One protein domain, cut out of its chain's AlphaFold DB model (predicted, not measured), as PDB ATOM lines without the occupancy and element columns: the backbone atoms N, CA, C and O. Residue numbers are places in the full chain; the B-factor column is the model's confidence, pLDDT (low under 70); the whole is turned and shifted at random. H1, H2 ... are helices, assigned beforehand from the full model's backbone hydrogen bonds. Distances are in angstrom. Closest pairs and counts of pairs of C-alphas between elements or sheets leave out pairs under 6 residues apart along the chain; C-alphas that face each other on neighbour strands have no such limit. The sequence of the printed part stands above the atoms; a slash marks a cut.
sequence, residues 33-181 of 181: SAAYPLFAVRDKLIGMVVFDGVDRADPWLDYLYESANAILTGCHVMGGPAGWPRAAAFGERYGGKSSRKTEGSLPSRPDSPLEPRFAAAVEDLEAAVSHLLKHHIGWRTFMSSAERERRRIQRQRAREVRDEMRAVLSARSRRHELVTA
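Overview. This is residues 33 to 181 of the 181 residues of an uncharacterized protein of Chloroflexi bacterium (UniProt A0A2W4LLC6). Helices H1, H2, H4 and H6 form a bundle, and the far end of long H6, residues 173 to 180, sticks out. H3 sits off the bundle, touching no helix, and tiny H5 makes a corner with H6. The printed part has 149 residues, all helix by class, H1 to H6 in order; it is compact, radius of gyration of the C-alphas 16.6 A, yet elongated, 56 by 36 by 25 A.

Along the chain. H1, residues 33 to 50, begins at C-alpha 33 (-41.272, 47.641, 1.787). H2 is residues 59 to 72, H3 84 to 93, H4 116 to 135 (29.6 A), H5 139 to 142. H6, residues 145 to 180, spans 53.1 A to C-alpha 180 (-11.746, 19.500, -1.032).

Arrangement. H1 and H2 are a hairpin, closest C-alphas Arg 42 and Tyr 65, 6.3 A. H4 touches H1, opposite ways, Pro 37 to Ala 128, 4.9 A. H4 touches H6 at a tilt of 37 degrees, only just steep. Every O i to N i+4 pair is within hydrogen-bond range in H6; H3 has 4 of 6.

Size, cuts and confidence. The printed part has no cut. Links H2 to H3 and H3 to H4 are long. Residues 73 to 105 are under pLDDT 70.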
ATOM      1  N   SER A  33     -41.412  49.096   1.615       61.00
ATOM      2  CA  SER A  33     -41.272  47.641   1.787       61.00
ATOM      3  C   SER A  33     -39.952  47.087   1.223       61.00
ATOM      4  O   SER A  33     -39.375  46.149   1.770       61.00
ATOM      5  N   ALA A  34     -39.434  47.698   0.152       70.06
ATOM      6  CA  ALA A  34     -38.284  47.190  -0.591       70.06
ATOM      7  C   ALA A  34     -36.949  47.353   0.154       70.06
ATOM      8  O   ALA A  34     -36.023  46.581  -0.095       70.06
ATOM      9  N   ALA A  35     -36.860  48.331   1.064       74.06
ATOM     10  CA  ALA A  35     -35.658  48.625   1.843       74.06
ATOM     11  C   ALA A  35     -35.598  47.906   3.205       74.06
ATOM     12  O   ALA A  35     -34.523  47.859   3.797       74.06
ATOM     13  N   TYR A  36     -36.696  47.314   3.700       77.62
ATOM     14  CA  TYR A  36     -36.696  46.580   4.981       77.62
ATOM     15  C   TYR A  36     -35.641  45.472   5.070       77.62
ATOM     16  O   TYR A  36     -34.990  45.391   6.112       77.62
ATOM     17  N   PRO A  37     -35.397  44.664   4.019       84.94
ATOM     18  CA  PRO A  37     -34.326  43.675   4.065       84.94
ATOM     19  C   PRO A  37     -32.951  44.291   4.366       84.94
ATOM     20  O   PRO A  37     -32.188  43.729   5.139       84.94
ATOM     21  N   LEU A  38     -32.653  45.486   3.839       84.38
ATOM     22  CA  LEU A  38     -31.399  46.196   4.132       84.38
ATOM     23  C   LEU A  38     -31.321  46.681   5.586       84.38
ATOM     24  O   LEU A  38     -30.245  46.642   6.179       84.38
ATOM     25  N   PHE A  39     -32.443  47.104   6.177       83.62
ATOM     26  CA  PHE A  39     -32.490  47.412   7.611       83.62
ATOM     27  C   PHE A  39     -32.242  46.170   8.465       83.62
ATOM     28  O   PHE A  39     -31.460  46.246   9.406       83.62
ATOM     29  N   ALA A  40     -32.820  45.023   8.096       87.00
ATOM     30  CA  ALA A  40     -32.590  43.763   8.799       87.00
ATOM     31  C   ALA A  40     -31.112  43.335   8.754       87.00
ATOM     32  O   ALA A  40     -30.577  42.889   9.766       87.00
ATOM     33  N   VAL A  41     -30.424  43.532   7.621       88.12
ATOM     34  CA  VAL A  41     -28.974  43.287   7.524       88.12
ATOM     35  C   VAL A  41     -28.195  44.214   8.450       88.12
ATOM     36  O   VAL A  41     -27.330  43.754   9.190       88.12
ATOM     37  N   ARG A  42     -28.508  45.515   8.458       87.69
ATOM     38  CA  ARG A  42     -27.856  46.471   9.363       87.69
ATOM     39  C   ARG A  42     -28.062  46.084  10.829       87.69
ATOM     40  O   ARG A  42     -27.108  46.114  11.603       87.69
ATOM     41  N   ASP A  43     -29.277  45.702  11.203       86.62
ATOM     42  CA  ASP A  43     -29.610  45.296  12.569       86.62
ATOM     43  C   ASP A  43     -28.910  43.980  12.945       86.62
ATOM     44  O   ASP A  43     -28.419  43.848  14.065       86.62
ATOM     45  N   LYS A  44     -28.756  43.047  11.996       88.56
ATOM     46  CA  LYS A  44     -27.946  41.832  12.161       88.56
ATOM     47  C   LYS A  44     -26.472  42.161  12.407       88.56
ATOM     48  O   LYS A  44     -25.891  41.616  13.337       88.56
ATOM     49  N   LEU A  45     -25.882  43.081  11.639       88.56
ATOM     50  CA  LEU A  45     -24.494  43.526  11.835       88.56
ATOM     51  C   LEU A  45     -24.296  44.199  13.201       88.56
ATOM     52  O   LEU A  45     -23.311  43.930  13.882       88.56
ATOM     53  N   ILE A  46     -25.251  45.024  13.642       86.19
ATOM     54  CA  ILE A  46     -25.250  45.582  15.005       86.19
ATOM     55  C   ILE A  46     -25.340  44.449  16.038       86.19
ATOM     56  O   ILE A  46     -24.622  44.469  17.037       86.19
ATOM     57  N   GLY A  47     -26.182  43.446  15.784       84.38
ATOM     58  CA  GLY A  47     -26.312  42.258  16.622       84.38
ATOM     59  C   GLY A  47     -25.003  41.482  16.773       84.38
ATOM     60  O   GLY A  47     -24.669  41.092  17.886       84.38
ATOM     61  N   MET A  48     -24.209  41.354  15.707       88.94
ATOM     62  CA  MET A  48     -22.898  40.693  15.769       88.94
ATOM     63  C   MET A  48     -21.921  41.411  16.716       88.94
ATOM     64  O   MET A  48     -21.140  40.770  17.415       88.94
ATOM     65  N   VAL A  49     -21.983  42.743  16.789       86.94
ATOM     66  CA  VAL A  49     -21.164  43.527  17.733       86.94
ATOM     67  C   VAL A  49     -21.670  43.383  19.162       86.94
ATOM     68  O   VAL A  49     -20.892  43.184  20.089       86.94
ATOM     69  N   VAL A  50     -22.982  43.531  19.350       84.50
ATOM     70  CA  VAL A  50     -23.595  43.640  20.681       84.50
ATOM     71  C   VAL A  50     -23.740  42.277  21.359       84.50
ATOM     72  O   VAL A  50     -23.538  42.185  22.567       84.50
ATOM     73  N   PHE A  51     -24.096  41.238  20.605       90.31
ATOM     74  CA  PHE A  51     -24.421  39.910  21.131       90.31
ATOM     75  C   PHE A  51     -23.340  38.867  20.839       90.31
ATOM     76  O   PHE A  51     -23.037  38.070  21.723       90.31
ATOM     77  N   ASP A  52     -22.716  38.898  19.656       86.75
ATOM     78  CA  ASP A  52     -21.724  37.881  19.264       86.75
ATOM     79  C   ASP A  52     -20.278  38.273  19.627       86.75
ATOM     80  O   ASP A  52     -19.344  37.502  19.400       86.75
ATOM     81  N   GLY A  53     -20.076  39.469  20.195       85.94
ATOM     82  CA  GLY A  53     -18.772  39.945  20.663       85.94
ATOM     83  C   GLY A  53     -17.760  40.210  19.546       85.94
ATOM     84  O   GLY A  53     -16.554  40.175  19.792       85.94
ATOM     85  N   VAL A  54     -18.225  40.453  18.316       88.44
ATOM     86  CA  VAL A  54     -17.357  40.870  17.208       88.44
ATOM     87  C   VAL A  54     -16.798  42.259  17.507       88.44
ATOM     88  O   VAL A  54     -17.543  43.174  17.861       88.44
ATOM     89  N   ASP A  55     -15.483  42.420  17.354       86.94
ATOM     90  CA  ASP A  55     -14.837  43.713  17.557       86.94
ATOM     91  C   ASP A  55     -15.417  44.748  16.585       86.94
ATOM     92  O   ASP A  55     -15.522  44.519  15.381       86.94
ATOM     93  N   ARG A  56     -15.775  45.924  17.105       82.19
ATOM     94  CA  ARG A  56     -16.245  47.044  16.287       82.19
ATOM     95  C   ARG A  56     -15.170  47.521  15.308       82.19
ATOM     96  O   ARG A  56     -15.511  48.101  14.283       82.19
ATOM     97  N   ALA A  57     -13.896  47.314  15.637       84.69
ATOM     98  CA  ALA A  57     -12.779  47.636  14.758       84.69
ATOM     99  C   ALA A  57     -12.519  46.563  13.683       84.69
ATOM    100  O   ALA A  57     -11.579  46.718  12.902       84.69
ATOM    101  N   ASP A  58     -13.328  45.495  13.619       87.94
ATOM    102  CA  ASP A  58     -13.197  44.471  12.588       87.94
ATOM    103  C   ASP A  58     -13.424  45.079  11.183       87.94
ATOM    104  O   ASP A  58     -14.483  45.664  10.921       87.94
ATOM    105  N   PRO A  59     -12.456  44.943  10.256       89.88
ATOM    106  CA  PRO A  59     -12.556  45.540   8.926       89.88
ATOM    107  C   PRO A  59     -13.747  45.043   8.100       89.88
ATOM    108  O   PRO A  59     -14.301  45.807   7.309       89.88
ATOM    109  N   TRP A  60     -14.144  43.774   8.248       91.00
ATOM    110  CA  TRP A  60     -15.275  43.204   7.513       91.00
ATOM    111  C   TRP A  60     -16.601  43.723   8.039       91.00
ATOM    112  O   TRP A  60     -17.490  44.036   7.246       91.00
ATOM    113  N   LEU A  61     -16.722  43.853   9.355       90.12
ATOM    114  CA  LEU A  61     -17.892  44.457   9.969       90.12
ATOM    115  C   LEU A  61     -18.068  45.915   9.514       90.12
ATOM    116  O   LEU A  61     -19.159  46.274   9.068       90.12
ATOM    117  N   ASP A  62     -17.010  46.730   9.596       87.75
ATOM    118  CA  ASP A  62     -17.034  48.138   9.171       87.75
ATOM    119  C   ASP A  62     -17.420  48.251   7.690       87.75
ATOM    120  O   ASP A  62     -18.356  48.964   7.332       87.75
ATOM    121  N   TYR A  63     -16.783  47.453   6.827       89.81
ATOM    122  CA  TYR A  63     -17.076  47.427   5.396       89.81
ATOM    123  C   TYR A  63     -18.531  47.039   5.083       89.81
ATOM    124  O   TYR A  63     -19.180  47.711   4.277       89.81
ATOM    125  N   LEU A  64     -19.074  45.988   5.709       90.88
ATOM    126  CA  LEU A  64     -20.461  45.556   5.485       90.88
ATOM    127  C   LEU A  64     -21.468  46.583   6.007       90.88
ATOM    128  O   LEU A  64     -22.474  46.859   5.347       90.88
ATOM    129  N   TYR A  65     -21.186  47.167   7.170       88.00
ATOM    130  CA  TYR A  65     -22.038  48.175   7.787       88.00
ATOM    131  C   TYR A  65     -22.093  49.450   6.942       88.00
ATOM    132  O   TYR A  65     -23.180  49.936   6.617       88.00
ATOM    133  N   GLU A  66     -20.934  49.952   6.518       84.75
ATOM    134  CA  GLU A  66     -20.823  51.121   5.646       84.75
ATOM    135  C   GLU A  66     -21.428  50.855   4.259       84.75
ATOM    136  O   GLU A  66     -22.106  51.721   3.709       84.75
ATOM    137  N   SER A  67     -21.293  49.640   3.716       86.88
ATOM    138  CA  SER A  67     -21.920  49.259   2.439       86.88
ATOM    139  C   SER A  67     -23.449  49.279   2.515       86.88
ATOM    140  O   SER A  67     -24.112  49.813   1.622       86.88
ATOM    141  N   ALA A  68     -24.027  48.749   3.599       85.81
ATOM    142  CA  ALA A  68     -25.468  48.813   3.834       85.81
ATOM    143  C   ALA A  68     -25.939  50.265   4.032       85.81
ATOM    144  O   ALA A  68     -26.915  50.700   3.410       85.81
ATOM    145  N   ASN A  69     -25.220  51.050   4.841       81.94
ATOM    146  CA  ASN A  69     -25.553  52.453   5.090       81.94
ATOM    147  C   ASN A  69     -25.435  53.327   3.835       81.94
ATOM    148  O   ASN A  69     -26.305  54.164   3.606       81.94
ATOM    149  N   ALA A  70     -24.440  53.106   2.971       77.81
ATOM    150  CA  ALA A  70     -24.263  53.864   1.731       77.81
ATOM    151  C   ALA A  70     -25.489  53.796   0.799       77.81
ATOM    152  O   ALA A  70     -25.752  54.743   0.044       77.81
ATOM    153  N   ILE A  71     -26.247  52.695   0.867       78.75
ATOM    154  CA  ILE A  71     -27.508  52.487   0.145       78.75
ATOM    155  C   ILE A  71     -28.688  53.066   0.934       78.75
ATOM    156  O   ILE A  71     -29.545  53.742   0.352       78.75
ATOM    157  N   LEU A  72     -28.730  52.824   2.248       75.19
ATOM    158  CA  LEU A  72     -29.807  53.277   3.130       75.19
ATOM    159  C   LEU A  72     -29.886  54.804   3.258       75.19
ATOM    160  O   LEU A  72     -30.990  55.323   3.376       75.19
ATOM    161  N   THR A  73     -28.780  55.542   3.136       65.94
ATOM    162  CA  THR A  73     -28.781  57.020   3.121       65.94
ATOM    163  C   THR A  73     -29.642  57.593   1.987       65.94
ATOM    164  O   THR A  73     -30.221  58.670   2.122       65.94
ATOM    165  N   GLY A  74     -29.773  56.867   0.869       56.81
ATOM    166  CA  GLY A  74     -30.665  57.228  -0.238       56.81
ATOM    167  C   GLY A  74     -32.103  56.723  -0.074       56.81
ATOM    168  O   GLY A  74     -33.011  57.214  -0.747       56.81
ATOM    169  N   CYS A  75     -32.334  55.756   0.820       60.16
ATOM    170  CA  CYS A  75     -33.670  55.278   1.133       60.16
ATOM    171  C   CYS A  75     -34.333  56.344   2.002       60.16
ATOM    172  O   CYS A  75     -33.969  56.534   3.157       60.16
ATOM    173  N   HIS A  76     -35.385  56.988   1.495       51.91
ATOM    174  CA  HIS A  76     -36.225  57.895   2.292       51.91
ATOM    175  C   HIS A  76     -36.991  57.195   3.434       51.91
ATOM    176  O   HIS A  76     -37.872  57.786   4.058       51.91
ATOM    177  N   VAL A  77     -36.615  55.960   3.760       48.16
ATOM    178  CA  VAL A  77     -36.956  55.270   4.994       48.16
ATOM    179  C   VAL A  77     -36.006  55.748   6.100       48.16
ATOM    180  O   VAL A  77     -35.201  55.011   6.642       48.16
ATOM    181  N   MET A  78     -36.103  57.012   6.481       52.00
ATOM    182  CA  MET A  78     -35.860  57.374   7.878       52.00
ATOM    183  C   MET A  78     -37.196  57.911   8.357       52.00
ATOM    184  O   MET A  78     -37.448  59.106   8.277       52.00
ATOM    185  N   GLY A  79     -38.120  56.979   8.614       42.16
ATOM    186  CA  GLY A  79     -39.548  57.149   8.329       42.16
ATOM    187  C   GLY A  79     -40.155  58.512   8.682       42.16
ATOM    188  O   GLY A  79     -40.438  58.750   9.838       42.16
ATOM    189  N   GLY A  80     -40.449  59.350   7.680       36.19
ATOM    190  CA  GLY A  80     -41.355  60.518   7.728       36.19
ATOM    191  C   GLY A  80     -40.976  61.719   8.630       36.19
ATOM    192  O   GLY A  80     -40.076  61.633   9.452       36.19
ATOM    193  N   PRO A  81     -41.714  62.851   8.565       37.91
ATOM    194  CA  PRO A  81     -41.798  63.866   9.635       37.91
ATOM    195  C   PRO A  81     -42.313  63.295  10.976       37.91
ATOM    196  O   PRO A  81     -42.131  63.906  12.023       37.91
ATOM    197  N   ALA A  82     -42.860  62.072  10.945       46.75
ATOM    198  CA  ALA A  82     -43.042  61.160  12.079       46.75
ATOM    199  C   ALA A  82     -41.735  60.474  12.582       46.75
ATOM    200  O   ALA A  82     -41.747  59.792  13.603       46.75
ATOM    201  N   GLY A  83     -40.596  60.642  11.905       44.47
ATOM    202  CA  GLY A  83     -39.294  60.020  12.202       44.47
ATOM    203  C   GLY A  83     -38.073  60.881  11.860       44.47
ATOM    204  O   GLY A  83     -36.947  60.388  11.895       44.47
ATOM    205  N   TRP A  84     -38.246  62.191  11.684       37.41
ATOM    206  CA  TRP A  84     -37.140  63.153  11.670       37.41
ATOM    207  C   TRP A  84     -36.597  63.583  13.044       37.41
ATOM    208  O   TRP A  84     -35.391  63.810  13.114       37.41
ATOM    209  N   PRO A  85     -37.332  63.531  14.173       53.38
ATOM    210  CA  PRO A  85     -36.677  63.522  15.486       53.38
ATOM    211  C   PRO A  85     -35.693  62.344  15.657       53.38
ATOM    212  O   PRO A  85     -34.678  62.461  16.338       53.38
ATOM    213  N   ARG A  86     -35.946  61.204  14.994       46.38
ATOM    214  CA  ARG A  86     -35.108  59.995  15.087       46.38
ATOM    215  C   ARG A  86     -33.829  60.101  14.263       46.38
ATOM    216  O   ARG A  86     -32.776  59.712  14.748       46.38
ATOM    217  N   ALA A  87     -33.896  60.681  13.069       45.94
ATOM    218  CA  ALA A  87     -32.703  60.985  12.281       45.94
ATOM    219  C   ALA A  87     -31.812  62.056  12.955       45.94
ATOM    220  O   ALA A  87     -30.591  61.985  12.857       45.94
ATOM    221  N   ALA A  88     -32.401  62.999  13.702       46.16
ATOM    222  CA  ALA A  88     -31.653  64.013  14.450       46.16
ATOM    223  C   ALA A  88     -30.886  63.438  15.666       46.16
ATOM    224  O   ALA A  88     -29.732  63.803  15.872       46.16
ATOM    225  N   ALA A  89     -31.448  62.469  16.408       51.34
ATOM    226  CA  ALA A  89     -30.744  61.724  17.470       51.34
ATOM    227  C   ALA A  89     -29.640  60.785  16.936       51.34
ATOM    228  O   ALA A  89     -28.619  60.577  17.596       51.34
ATOM    229  N   PHE A  90     -29.820  60.244  15.724       47.06
ATOM    230  CA  PHE A  90     -28.735  59.589  14.990       47.06
ATOM    231  C   PHE A  90     -27.563  60.572  14.787       47.06
ATOM    232  O   PHE A  90     -26.423  60.170  14.941       47.06
ATOM    233  N   GLY A  91     -27.811  61.867  14.565       39.25
ATOM    234  CA  GLY A  91     -26.787  62.904  14.363       39.25
ATOM    235  C   GLY A  91     -25.889  63.256  15.563       39.25
ATOM    236  O   GLY A  91     -24.720  63.563  15.350       39.25
ATOM    237  N   GLU A  92     -26.343  63.184  16.818       49.81
ATOM    238  CA  GLU A  92     -25.479  63.545  17.967       49.81
ATOM    239  C   GLU A  92     -24.554  62.399  18.426       49.81
ATOM    240  O   GLU A  92     -23.431  62.638  18.867       49.81
ATOM    241  N   ARG A  93     -24.968  61.133  18.271       41.38
ATOM    242  CA  ARG A  93     -24.233  59.944  18.764       41.38
ATOM    243  C   ARG A  93     -23.033  59.524  17.908       41.38
ATOM    244  O   ARG A  93     -22.124  58.878  18.425       41.38
ATOM    245  N   TYR A  94     -22.995  59.915  16.634       44.62
ATOM    246  CA  TYR A  94     -21.782  59.840  15.802       44.62
ATOM    247  C   TYR A  94     -20.921  61.123  15.912       44.62
ATOM    248  O   TYR A  94     -19.837  61.188  15.338       44.62
ATOM    249  N   GLY A  95     -21.369  62.127  16.684       40.91
ATOM    250  CA  GLY A  95     -20.758  63.454  16.850       40.91
ATOM    251  C   GLY A  95     -19.601  63.569  17.858       40.91
ATOM    252  O   GLY A  95     -19.160  64.677  18.137       40.91
ATOM    253  N   GLY A  96     -19.082  62.464  18.410       42.84
ATOM    254  CA  GLY A  96     -18.031  62.510  19.440       42.84
ATOM    255  C   GLY A  96     -16.585  62.557  18.930       42.84
ATOM    256  O   GLY A  96     -15.771  63.277  19.498       42.84
ATOM    257  N   LYS A  97     -16.237  61.779  17.898       46.81
ATOM    258  CA  LYS A  97     -14.922  61.737  17.218       46.81
ATOM    259  C   LYS A  97     -14.941  60.590  16.199       46.81
ATOM    260  O   LYS A  97     -15.357  59.495  16.551       46.81
ATOM    261  N   SER A  98     -14.405  60.845  14.998       44.00
ATOM    262  CA  SER A  98     -14.118  59.869  13.926       44.00
ATOM    263  C   SER A  98     -15.359  59.165  13.350       44.00
ATOM    264  O   SER A  98     -15.851  58.192  13.897       44.00
ATOM    265  N   SER A  99     -15.934  59.622  12.240       41.22
ATOM    266  CA  SER A  99     -15.426  59.254  10.915       41.22
ATOM    267  C   SER A  99     -16.058  60.172   9.864       41.22
ATOM    268  O   SER A  99     -17.229  60.042   9.515       41.22
ATOM    269  N   ARG A 100     -15.279  61.127   9.345       41.84
ATOM    270  CA  ARG A 100     -15.559  61.755   8.049       41.84
ATOM    271  C   ARG A 100     -15.219  60.728   6.967       41.84
ATOM    272  O   ARG A 100     -14.167  60.829   6.344       41.84
ATOM    273  N   LYS A 101     -16.069  59.729   6.746       47.88
ATOM    274  CA  LYS A 101     -16.073  59.010   5.468       47.88
ATOM    275  C   LYS A 101     -17.280  59.492   4.679       47.88
ATOM    276  O   LYS A 101     -18.413  59.072   4.844       47.88
ATOM    277  N   THR A 102     -16.951  60.535   3.935       46.50
ATOM    278  CA  THR A 102     -17.679  61.288   2.926       46.50
ATOM    279  C   THR A 102     -18.796  60.504   2.245       46.50
ATOM    280  O   THR A 102     -18.570  59.427   1.696       46.50
ATOM    281  N   GLU A 103     -19.973  61.126   2.165       49.00
ATOM    282  CA  GLU A 103     -20.940  60.889   1.094       49.00
ATOM    283  C   GLU A 103     -20.206  60.932  -0.257       49.00
ATOM    284  O   GLU A 103     -19.944  62.000  -0.801       49.00
ATOM    285  N   GLY A 104     -19.810  59.787  -0.805       52.66
ATOM    286  CA  GLY A 104     -19.060  59.796  -2.059       52.66
ATOM    287  C   GLY A 104     -18.745  58.411  -2.578       52.66
ATOM    288  O   GLY A 104     -19.312  58.008  -3.591       52.66
ATOM    289  N   SER A 105     -17.895  57.681  -1.862       61.25
ATOM    290  CA  SER A 105     -17.352  56.392  -2.289       61.25
ATOM    291  C   SER A 105     -17.839  55.252  -1.405       61.25
ATOM    292  O   SER A 105     -18.005  55.430  -0.199       61.25
ATOM    293  N   LEU A 106     -18.019  54.072  -1.998       70.94
ATOM    294  CA  LEU A 106     -18.161  52.841  -1.227       70.94
ATOM    295  C   LEU A 106     -16.927  52.622  -0.337       70.94
ATOM    296  O   LEU A 106     -15.829  53.072  -0.692       70.94
ATOM    297  N   PRO A 107     -17.093  51.978   0.831       78.81
ATOM    298  CA  PRO A 107     -15.958  51.607   1.660       78.81
ATOM    299  C   PRO A 107     -15.026  50.681   0.871       78.81
ATOM    300  O   PRO A 107     -15.473  49.846   0.089       78.81
ATOM    301  N   SER A 108     -13.717  50.821   1.065       81.56
ATOM    302  CA  SER A 108     -12.757  49.897   0.461       81.56
ATOM    303  C   SER A 108     -12.918  48.512   1.078       81.56
ATOM    304  O   SER A 108     -12.976  48.380   2.303       81.56
ATOM    305  N   ARG A 109     -12.971  47.487   0.228       85.75
ATOM    306  CA  ARG A 109     -13.005  46.092   0.665       85.75
ATOM    307  C   ARG A 109     -11.764  45.767   1.517       85.75
ATOM    308  O   ARG A 109     -10.667  46.160   1.125       85.75
ATOM    309  N   PRO A 110     -11.906  45.013   2.623       88.38
ATOM    310  CA  PRO A 110     -10.764  44.518   3.384       88.38
ATOM    311  C   PRO A 110      -9.862  43.598   2.554       88.38
ATOM    312  O   PRO A 110     -10.351  42.741   1.812       88.38
ATOM    313  N   ASP A 111      -8.547  43.722   2.741       85.00
ATOM    314  CA  ASP A 111      -7.553  42.830   2.120       85.00
ATOM    315  C   ASP A 111      -7.570  41.418   2.732       85.00
ATOM    316  O   ASP A 111      -7.120  40.446   2.118       85.00
ATOM    317  N   SER A 112      -8.102  41.285   3.952       84.88
ATOM    318  CA  SER A 112      -8.219  40.007   4.644       84.88
ATOM    319  C   SER A 112      -9.247  39.089   3.967       84.88
ATOM    320  O   SER A 112     -10.239  39.547   3.390       84.88
ATOM    321  N   PRO A 113      -9.052  37.758   4.014       85.62
ATOM    322  CA  PRO A 113     -10.058  36.827   3.524       85.62
ATOM    323  C   PRO A 113     -11.364  36.969   4.314       85.62
ATOM    324  O   PRO A 113     -11.343  37.286   5.500       85.62
ATOM    325  N   LEU A 114     -12.495  36.705   3.653       87.12
ATOM    326  CA  LEU A 114     -13.795  36.708   4.317       87.12
ATOM    327  C   LEU A 114     -13.815  35.648   5.418       87.12
ATOM    328  O   LEU A 114     -13.606  34.462   5.149       87.12
ATOM    329  N   GLU A 115     -14.128  36.074   6.632       87.06
ATOM    330  CA  GLU A 115     -14.254  35.158   7.753       87.06
ATOM    331  C   GLU A 115     -15.615  34.442   7.748       87.06
ATOM    332  O   GLU A 115     -16.634  35.052   7.406       87.06
ATOM    333  N   PRO A 116     -15.683  33.165   8.175       86.38
ATOM    334  CA  PRO A 116     -16.914  32.373   8.122       86.38
ATOM    335  C   PRO A 116     -18.112  33.017   8.829       86.38
ATOM    336  O   PRO A 116     -19.238  32.894   8.353       86.38
ATOM    337  N   ARG A 117     -17.875  33.747   9.926       88.25
ATOM    338  CA  ARG A 117     -18.927  34.433  10.695       88.25
ATOM    339  C   ARG A 117     -19.669  35.509   9.899       88.25
ATOM    340  O   ARG A 117     -20.854  35.716  10.130       88.25
ATOM    341  N   PHE A 118     -19.014  36.146   8.927       90.44
ATOM    342  CA  PHE A 118     -19.625  37.184   8.091       90.44
ATOM    343  C   PHE A 118     -20.290  36.631   6.828       90.44
ATOM    344  O   PHE A 118     -20.994  37.369   6.143       90.44
ATOM    345  N   ALA A 119     -20.114  35.343   6.517       89.50
ATOM    346  CA  ALA A 119     -20.651  34.739   5.301       89.50
ATOM    347  C   ALA A 119     -22.165  34.938   5.156       89.50
ATOM    348  O   ALA A 119     -22.624  35.404   4.116       89.50
ATOM    349  N   ALA A 120     -22.922  34.673   6.223       90.94
ATOM    350  CA  ALA A 120     -24.367  34.867   6.214       90.94
ATOM    351  C   ALA A 120     -24.750  36.347   6.036       90.94
ATOM    352  O   ALA A 120     -25.721  36.652   5.359       90.94
ATOM    353  N   ALA A 121     -23.986  37.282   6.615       91.56
ATOM    354  CA  ALA A 121     -24.249  38.712   6.459       91.56
ATOM    355  C   ALA A 121     -23.970  39.206   5.026       91.56
ATOM    356  O   ALA A 121     -24.708  40.045   4.517       91.56
ATOM    357  N   VAL A 122     -22.947  38.660   4.358       92.75
ATOM    358  CA  VAL A 122     -22.647  38.928   2.940       92.75
ATOM    359  C   VAL A 122     -23.766  38.406   2.032       92.75
ATOM    360  O   VAL A 122     -24.200  39.118   1.127       92.75
ATOM    361  N   GLU A 123     -24.238  37.179   2.271       93.25
ATOM    362  CA  GLU A 123     -25.347  36.568   1.521       93.25
ATOM    363  C   GLU A 123     -26.643  37.372   1.696       93.25
ATOM    364  O   GLU A 123     -27.284  37.737   0.707       93.25
ATOM    365  N   ASP A 124     -26.981  37.734   2.935       92.38
ATOM    366  CA  ASP A 124     -28.170  38.535   3.226       92.38
ATOM    367  C   ASP A 124     -28.079  39.937   2.608       92.38
ATOM    368  O   ASP A 124     -29.078  40.449   2.097       92.38
ATOM    369  N   LEU A 125     -26.894  40.563   2.613       92.69
ATOM    370  CA  LEU A 125     -26.684  41.867   1.985       92.69
ATOM    371  C   LEU A 125     -26.870  41.791   0.465       92.69
ATOM    372  O   LEU A 125     -27.568  42.634  -0.099       92.69
ATOM    373  N   GLU A 126     -26.313  40.778  -0.205       94.56
ATOM    374  CA  GLU A 126     -26.534  40.569  -1.643       94.56
ATOM    375  C   GLU A 126     -28.023  40.408  -1.957       94.56
ATOM    376  O   GLU A 126     -28.548  41.097  -2.841       94.56
ATOM    377  N   ALA A 127     -28.715  39.558  -1.193       91.31
ATOM    378  CA  ALA A 127     -30.128  39.271  -1.391       91.31
ATOM    379  C   ALA A 127     -30.998  40.513  -1.147       91.31
ATOM    380  O   ALA A 127     -31.873  40.836  -1.958       91.31
ATOM    381  N   ALA A 128     -30.732  41.252  -0.068       88.94
ATOM    382  CA  ALA A 128     -31.442  42.475   0.284       88.94
ATOM    383  C   ALA A 128     -31.269  43.565  -0.783       88.94
ATOM    384  O   ALA A 128     -32.234  44.232  -1.167       88.94
ATOM    385  N   VAL A 129     -30.056  43.721  -1.312       89.62
ATOM    386  CA  VAL A 129     -29.756  44.702  -2.359       89.62
ATOM    387  C   VAL A 129     -30.351  44.286  -3.706       89.62
ATOM    388  O   VAL A 129     -30.906  45.121  -4.424       89.62
ATOM    389  N   SER A 130     -30.320  42.996  -4.039       89.62
ATOM    390  CA  SER A 130     -31.008  42.444  -5.211       89.62
ATOM    391  C   SER A 130     -32.522  42.667  -5.138       89.62
ATOM    392  O   SER A 130     -33.134  43.089  -6.127       89.62
ATOM    393  N   HIS A 131     -33.124  42.456  -3.964       86.81
ATOM    394  CA  HIS A 131     -34.533  42.752  -3.713       86.81
ATOM    395  C   HIS A 131     -34.827  44.247  -3.893       86.81
ATOM    396  O   HIS A 131     -35.738  44.607  -4.643       86.81
ATOM    397  N   LEU A 132     -34.014  45.124  -3.294       85.00
ATOM    398  CA  LEU A 132     -34.146  46.570  -3.461       85.00
ATOM    399  C   LEU A 132     -34.108  46.958  -4.944       85.00
ATOM    400  O   LEU A 132     -35.002  47.644  -5.425       85.00
ATOM    401  N   LEU A 133     -33.122  46.488  -5.709       84.44
ATOM    402  CA  LEU A 133     -32.989  46.832  -7.129       84.44
ATOM    403  C   LEU A 133     -34.187  46.384  -7.980       84.44
ATOM    404  O   LEU A 133     -34.516  47.054  -8.960       84.44
ATOM    405  N   LYS A 134     -34.835  45.272  -7.616       82.94
ATOM    406  CA  LYS A 134     -36.002  44.729  -8.323       82.94
ATOM    407  C   LYS A 134     -37.304  45.450  -7.961       82.94
ATOM    408  O   LYS A 134     -38.159  45.618  -8.830       82.94
ATOM    409  N   HIS A 135     -37.451  45.863  -6.703       73.88
ATOM    410  CA  HIS A 135     -38.725  46.333  -6.146       73.88
ATOM    411  C   HIS A 135     -38.770  47.839  -5.840       73.88
ATOM    412  O   HIS A 135     -39.852  48.392  -5.671       73.88
ATOM    413  N   HIS A 136     -37.632  48.535  -5.829       70.12
ATOM    414  CA  HIS A 136     -37.563  49.974  -5.577       70.12
ATOM    415  C   HIS A 136     -37.932  50.769  -6.842       70.12
ATOM    416  O   HIS A 136     -37.077  51.133  -7.663       70.12
ATOM    417  N   ILE A 137     -39.224  51.040  -7.016       58.97
ATOM    418  CA  ILE A 137     -39.797  51.865  -8.085       58.97
ATOM    419  C   ILE A 137     -40.682  52.918  -7.416       58.97
ATOM    420  O   ILE A 137     -41.890  52.828  -7.485       58.97
ATOM    421  N   GLY A 138     -40.154  53.914  -6.713       57.69
ATOM    422  CA  GLY A 138     -41.062  54.870  -6.064       57.69
ATOM    423  C   GLY A 138     -41.648  55.881  -7.016       57.69
ATOM    424  O   GLY A 138     -40.950  56.427  -7.861       57.69
ATOM    425  N   TRP A 139     -42.895  56.238  -6.785       51.84
ATOM    426  CA  TRP A 139     -43.607  57.261  -7.538       51.84
ATOM    427  C   TRP A 139     -42.974  58.665  -7.418       51.84
ATOM    428  O   TRP A 139     -43.085  59.477  -8.332       51.84
ATOM    429  N   ARG A 140     -42.226  58.946  -6.340       53.47
ATOM    430  CA  ARG A 140     -41.550  60.240  -6.133       53.47
ATOM    431  C   ARG A 140     -40.531  60.595  -7.224       53.47
ATOM    432  O   ARG A 140     -40.398  61.762  -7.566       53.47
ATOM    433  N   THR A 141     -39.923  59.615  -7.906       50.94
ATOM    434  CA  THR A 141     -39.055  59.914  -9.068       50.94
ATOM    435  C   THR A 141     -39.759  60.635 -10.210       50.94
ATOM    436  O   THR A 141     -39.084  61.216 -11.053       50.94
ATOM    437  N   PHE A 142     -41.089  60.629 -10.267       54.91
ATOM    438  CA  PHE A 142     -41.812  61.392 -11.279       54.91
ATOM    439  C   PHE A 142     -41.954  62.878 -10.917       54.91
ATOM    440  O   PHE A 142     -42.243  63.679 -11.800       54.91
ATOM    441  N   MET A 143     -41.712  63.265  -9.657       57.69
ATOM    442  CA  MET A 143     -42.029  64.604  -9.151       57.69
ATOM    443  C   MET A 143     -40.851  65.589  -9.141       57.69
ATOM    444  O   MET A 143     -41.086  66.793  -9.166       57.69
ATOM    445  N   SER A 144     -39.591  65.131  -9.140       69.00
ATOM    446  CA  SER A 144     -38.422  66.030  -9.079       69.00
ATOM    447  C   SER A 144     -37.199  65.496  -9.837       69.00
ATOM    448  O   SER A 144     -36.873  64.310  -9.785       69.00
ATOM    449  N   SER A 145     -36.482  66.368 -10.560       70.75
ATOM    450  CA  SER A 145     -35.188  66.038 -11.191       70.75
ATOM    451  C   SER A 145     -34.099  65.716 -10.163       70.75
ATOM    452  O   SER A 145     -33.316  64.794 -10.384       70.75
ATOM    453  N   ALA A 146     -34.091  66.400  -9.017       67.25
ATOM    454  CA  ALA A 146     -33.140  66.142  -7.937       67.25
ATOM    455  C   ALA A 146     -33.366  64.764  -7.292       67.25
ATOM    456  O   ALA A 146     -32.412  64.046  -6.999       67.25
ATOM    457  N   GLU A 147     -34.626  64.355  -7.118       65.12
ATOM    458  CA  GLU A 147     -34.957  63.021  -6.601       65.12
ATOM    459  C   GLU A 147     -34.591  61.919  -7.605       65.12
ATOM    460  O   GLU A 147     -34.098  60.863  -7.206       65.12
ATOM    461  N   ARG A 148     -34.750  62.171  -8.913       68.88
ATOM    462  CA  ARG A 148     -34.288  61.252  -9.968       68.88
ATOM    463  C   ARG A 148     -32.788  61.008  -9.909       68.88
ATOM    464  O   ARG A 148     -32.376  59.851  -9.959       68.88
ATOM    465  N   GLU A 149     -31.993  62.063  -9.759       73.44
ATOM    466  CA  GLU A 149     -30.538  61.925  -9.696       73.44
ATOM    467  C   GLU A 149     -30.084  61.219  -8.412       73.44
ATOM    468  O   GLU A 149     -29.302  60.271  -8.475       73.44
ATOM    469  N   ARG A 150     -30.663  61.561  -7.251       71.38
ATOM    470  CA  ARG A 150     -30.389  60.846  -5.987       71.38
ATOM    471  C   ARG A 150     -30.659  59.348  -6.100       71.38
ATOM    472  O   ARG A 150     -29.848  58.535  -5.659       71.38
ATOM    473  N   ARG A 151     -31.761  58.964  -6.746       73.44
ATOM    474  CA  ARG A 151     -32.081  57.548  -6.968       73.44
ATOM    475  C   ARG A 151     -31.199  56.873  -7.999       73.44
ATOM    476  O   ARG A 151     -30.922  55.683  -7.857       73.44
ATOM    477  N   ARG A 152     -30.764  57.588  -9.036       78.38
ATOM    478  CA  ARG A 152     -29.782  57.069  -9.992       78.38
ATOM    479  C   ARG A 152     -28.494  56.690  -9.263       78.38
ATOM    480  O   ARG A 152     -28.047  55.555  -9.410       78.38
ATOM    481  N   ILE A 153     -27.973  57.597  -8.437       79.31
ATOM    482  CA  ILE A 153     -26.771  57.378  -7.622       79.31
ATOM    483  C   ILE A 153     -26.984  56.207  -6.657       79.31
ATOM    484  O   ILE A 153     -26.157  55.303  -6.584       79.31
ATOM    485  N   GLN A 154     -28.121  56.162  -5.963       78.31
ATOM    486  CA  GLN A 154     -28.437  55.071  -5.041       78.31
ATOM    487  C   GLN A 154     -28.512  53.705  -5.740       78.31
ATOM    488  O   GLN A 154     -27.950  52.728  -5.251       78.31
ATOM    489  N   ARG A 155     -29.179  53.621  -6.897       83.19
ATOM    490  CA  ARG A 155     -29.242  52.385  -7.693       83.19
ATOM    491  C   ARG A 155     -27.872  51.975  -8.211       83.19
ATOM    492  O   ARG A 155     -27.605  50.781  -8.288       83.19
ATOM    493  N   GLN A 156     -27.033  52.936  -8.586       84.94
ATOM    494  CA  GLN A 156     -25.662  52.657  -8.989       84.94
ATOM    495  C   GLN A 156     -24.872  52.043  -7.826       84.94
ATOM    496  O   GLN A 156     -24.354  50.942  -7.983       84.94
ATOM    497  N   ARG A 157     -24.901  52.662  -6.642       83.12
ATOM    498  CA  ARG A 157     -24.258  52.123  -5.430       83.12
ATOM    499  C   ARG A 157     -24.776  50.739  -5.057       83.12
ATOM    500  O   ARG A 157     -24.000  49.848  -4.749       83.12
ATOM    501  N   ALA A 158     -26.089  50.534  -5.128       86.00
ATOM    502  CA  ALA A 158     -26.690  49.229  -4.885       86.00
ATOM    503  C   ALA A 158     -26.175  48.165  -5.873       86.00
ATOM    504  O   ALA A 158     -25.922  47.031  -5.483       86.00
ATOM    505  N   ARG A 159     -25.973  48.505  -7.150       89.50
ATOM    506  CA  ARG A 159     -25.370  47.566  -8.111       89.50
ATOM    507  C   ARG A 159     -23.927  47.246  -7.748       89.50
ATOM    508  O   ARG A 159     -23.589  46.071  -7.706       89.50
ATOM    509  N   GLU A 160     -23.132  48.266  -7.445       89.81
ATOM    510  CA  GLU A 160     -21.730  48.112  -7.049       89.81
ATOM    511  C   GLU A 160     -21.599  47.203  -5.812       89.81
ATOM    512  O   GLU A 160     -20.911  46.189  -5.881       89.81
ATOM    513  N   VAL A 161     -22.363  47.458  -4.739       88.94
ATOM    514  CA  VAL A 161     -22.370  46.611  -3.528       88.94
ATOM    515  C   VAL A 161     -22.793  45.177  -3.839       88.94
ATOM    516  O   VAL A 161     -22.151  44.233  -3.389       88.94
ATOM    517  N   ARG A 162     -23.862  44.978  -4.620       93.25
ATOM    518  CA  ARG A 162     -24.314  43.629  -4.994       93.25
ATOM    519  C   ARG A 162     -23.229  42.875  -5.760       93.25
ATOM    520  O   ARG A 162     -22.994  41.698  -5.491       93.25
ATOM    521  N   ASP A 163     -22.604  43.531  -6.728       91.69
ATOM    522  CA  ASP A 163     -21.593  42.913  -7.581       91.69
ATOM    523  C   ASP A 163     -20.325  42.588  -6.768       91.69
ATOM    524  O   ASP A 163     -19.751  41.509  -6.938       91.69
ATOM    525  N   GLU A 164     -19.960  43.433  -5.798       90.44
ATOM    526  CA  GLU A 164     -18.906  43.144  -4.819       90.44
ATOM    527  C   GLU A 164     -19.249  41.947  -3.921       90.44
ATOM    528  O   GLU A 164     -18.432  41.029  -3.800       90.44
ATOM    529  N   MET A 165     -20.456  41.885  -3.344       93.19
ATOM    530  CA  MET A 165     -20.873  40.740  -2.519       93.19
ATOM    531  C   MET A 165     -20.862  39.436  -3.327       93.19
ATOM    532  O   MET A 165     -20.347  38.417  -2.865       93.19
ATOM    533  N   ARG A 166     -21.336  39.462  -4.580       91.69
ATOM    534  CA  ARG A 166     -21.247  38.307  -5.490       91.69
ATOM    535  C   ARG A 166     -19.808  37.891  -5.752       91.69
ATOM    536  O   ARG A 166     -19.506  36.696  -5.735       91.69
ATOM    537  N   ALA A 167     -18.910  38.850  -5.975       89.31
ATOM    538  CA  ALA A 167     -17.497  38.561  -6.171       89.31
ATOM    539  C   ALA A 167     -16.894  37.876  -4.933       89.31
ATOM    540  O   ALA A 167     -16.199  36.866  -5.076       89.31
ATOM    541  N   VAL A 168     -17.216  38.361  -3.729       88.38
ATOM    542  CA  VAL A 168     -16.794  37.764  -2.452       88.38
ATOM    543  C   VAL A 168     -17.296  36.320  -2.315       88.38
ATOM    544  O   VAL A 168     -16.495  35.419  -2.055       88.38
ATOM    545  N   LEU A 169     -18.586  36.072  -2.557       88.12
ATOM    546  CA  LEU A 169     -19.180  34.731  -2.468       88.12
ATOM    547  C   LEU A 169     -18.585  33.765  -3.501       88.12
ATOM    548  O   LEU A 169     -18.243  32.628  -3.169       88.12
ATOM    549  N   SER A 170     -18.359  34.231  -4.733       87.62
ATOM    550  CA  SER A 170     -17.730  33.420  -5.785       87.62
ATOM    551  C   SER A 170     -16.281  33.035  -5.456       87.62
ATOM    552  O   SER A 170     -15.817  31.959  -5.835       87.62
ATOM    553  N   ALA A 171     -15.545  33.911  -4.763       85.25
ATOM    554  CA  ALA A 171     -14.173  33.647  -4.340       85.25
ATOM    555  C   ALA A 171     -14.126  32.618  -3.200       85.25
ATOM    556  O   ALA A 171     -13.206  31.802  -3.145       85.25
ATOM    557  N   ARG A 172     -15.138  32.618  -2.323       81.31
ATOM    558  CA  ARG A 172     -15.304  31.619  -1.261       81.31
ATOM    559  C   ARG A 172     -15.605  30.229  -1.831       81.31
ATOM    560  O   ARG A 172     -14.936  29.284  -1.427       81.31
ATOM    561  N   SER A 173     -16.536  30.115  -2.787       79.31
ATOM    562  CA  SER A 173     -16.881  28.825  -3.426       79.31
ATOM    563  C   SER A 173     -15.655  28.164  -4.058       79.31
ATOM    564  O   SER A 173     -15.334  27.021  -3.747       79.31
ATOM    565  N   ARG A 174     -14.890  28.932  -4.848       77.31
ATOM    566  CA  ARG A 174     -13.666  28.447  -5.508       77.31
ATOM    567  C   ARG A 174     -12.586  27.991  -4.527       77.31
ATOM    568  O   ARG A 174     -11.890  27.019  -4.793       77.31
ATOM    569  N   ARG A 175     -12.427  28.673  -3.386       71.88
ATOM    570  CA  ARG A 175     -11.482  28.231  -2.344       71.88
ATOM    571  C   ARG A 175     -11.935  26.948  -1.661       71.88
ATOM    572  O   ARG A 175     -11.088  26.128  -1.341       71.88
ATOM    573  N   HIS A 176     -13.234  26.779  -1.435       69.50
ATOM    574  CA  HIS A 176     -13.752  25.557  -0.830       69.50
ATOM    575  C   HIS A 176     -13.529  24.350  -1.749       69.50
ATOM    576  O   HIS A 176     -13.054  23.324  -1.281       69.50
ATOM    577  N   GLU A 177     -13.780  24.502  -3.053       67.94
ATOM    578  CA  GLU A 177     -13.528  23.463  -4.064       67.94
ATOM    579  C   GLU A 177     -12.052  23.035  -4.110       67.94
ATOM    580  O   GLU A 177     -11.770  21.842  -4.133       67.94
ATOM    581  N   LEU A 178     -11.116  23.991  -4.040       65.38
ATOM    582  CA  LEU A 178      -9.668  23.727  -4.038       65.38
ATOM    583  C   LEU A 178      -9.149  23.047  -2.762       65.38
ATOM    584  O   LEU A 178      -8.087  22.440  -2.802       65.38
ATOM    585  N   VAL A 179      -9.843  23.186  -1.631       67.81
ATOM    586  CA  VAL A 179      -9.459  22.536  -0.362       67.81
ATOM    587  C   VAL A 179     -10.017  21.111  -0.274       67.81
ATOM    588  O   VAL A 179      -9.482  20.286   0.460       67.81
ATOM    589  N   THR A 180     -11.090  20.817  -1.012       64.12
ATOM    590  CA  THR A 180     -11.746  19.500  -1.032       64.12
ATOM    591  C   THR A 180     -11.315  18.588  -2.185       64.12
ATOM    592  O   THR A 180     -11.754  17.439  -2.214       64.12
ATOM    593  N   ALA A 181     -10.518  19.093  -3.132       53.84
ATOM    594  CA  ALA A 181      -9.962  18.351  -4.267       53.84
ATOM    595  C   ALA A 181      -8.550  17.840  -3.957       53.84
ATOM    596  O   ALA A 181      -8.241  16.705  -4.386       53.84
TER     597      ALA A 181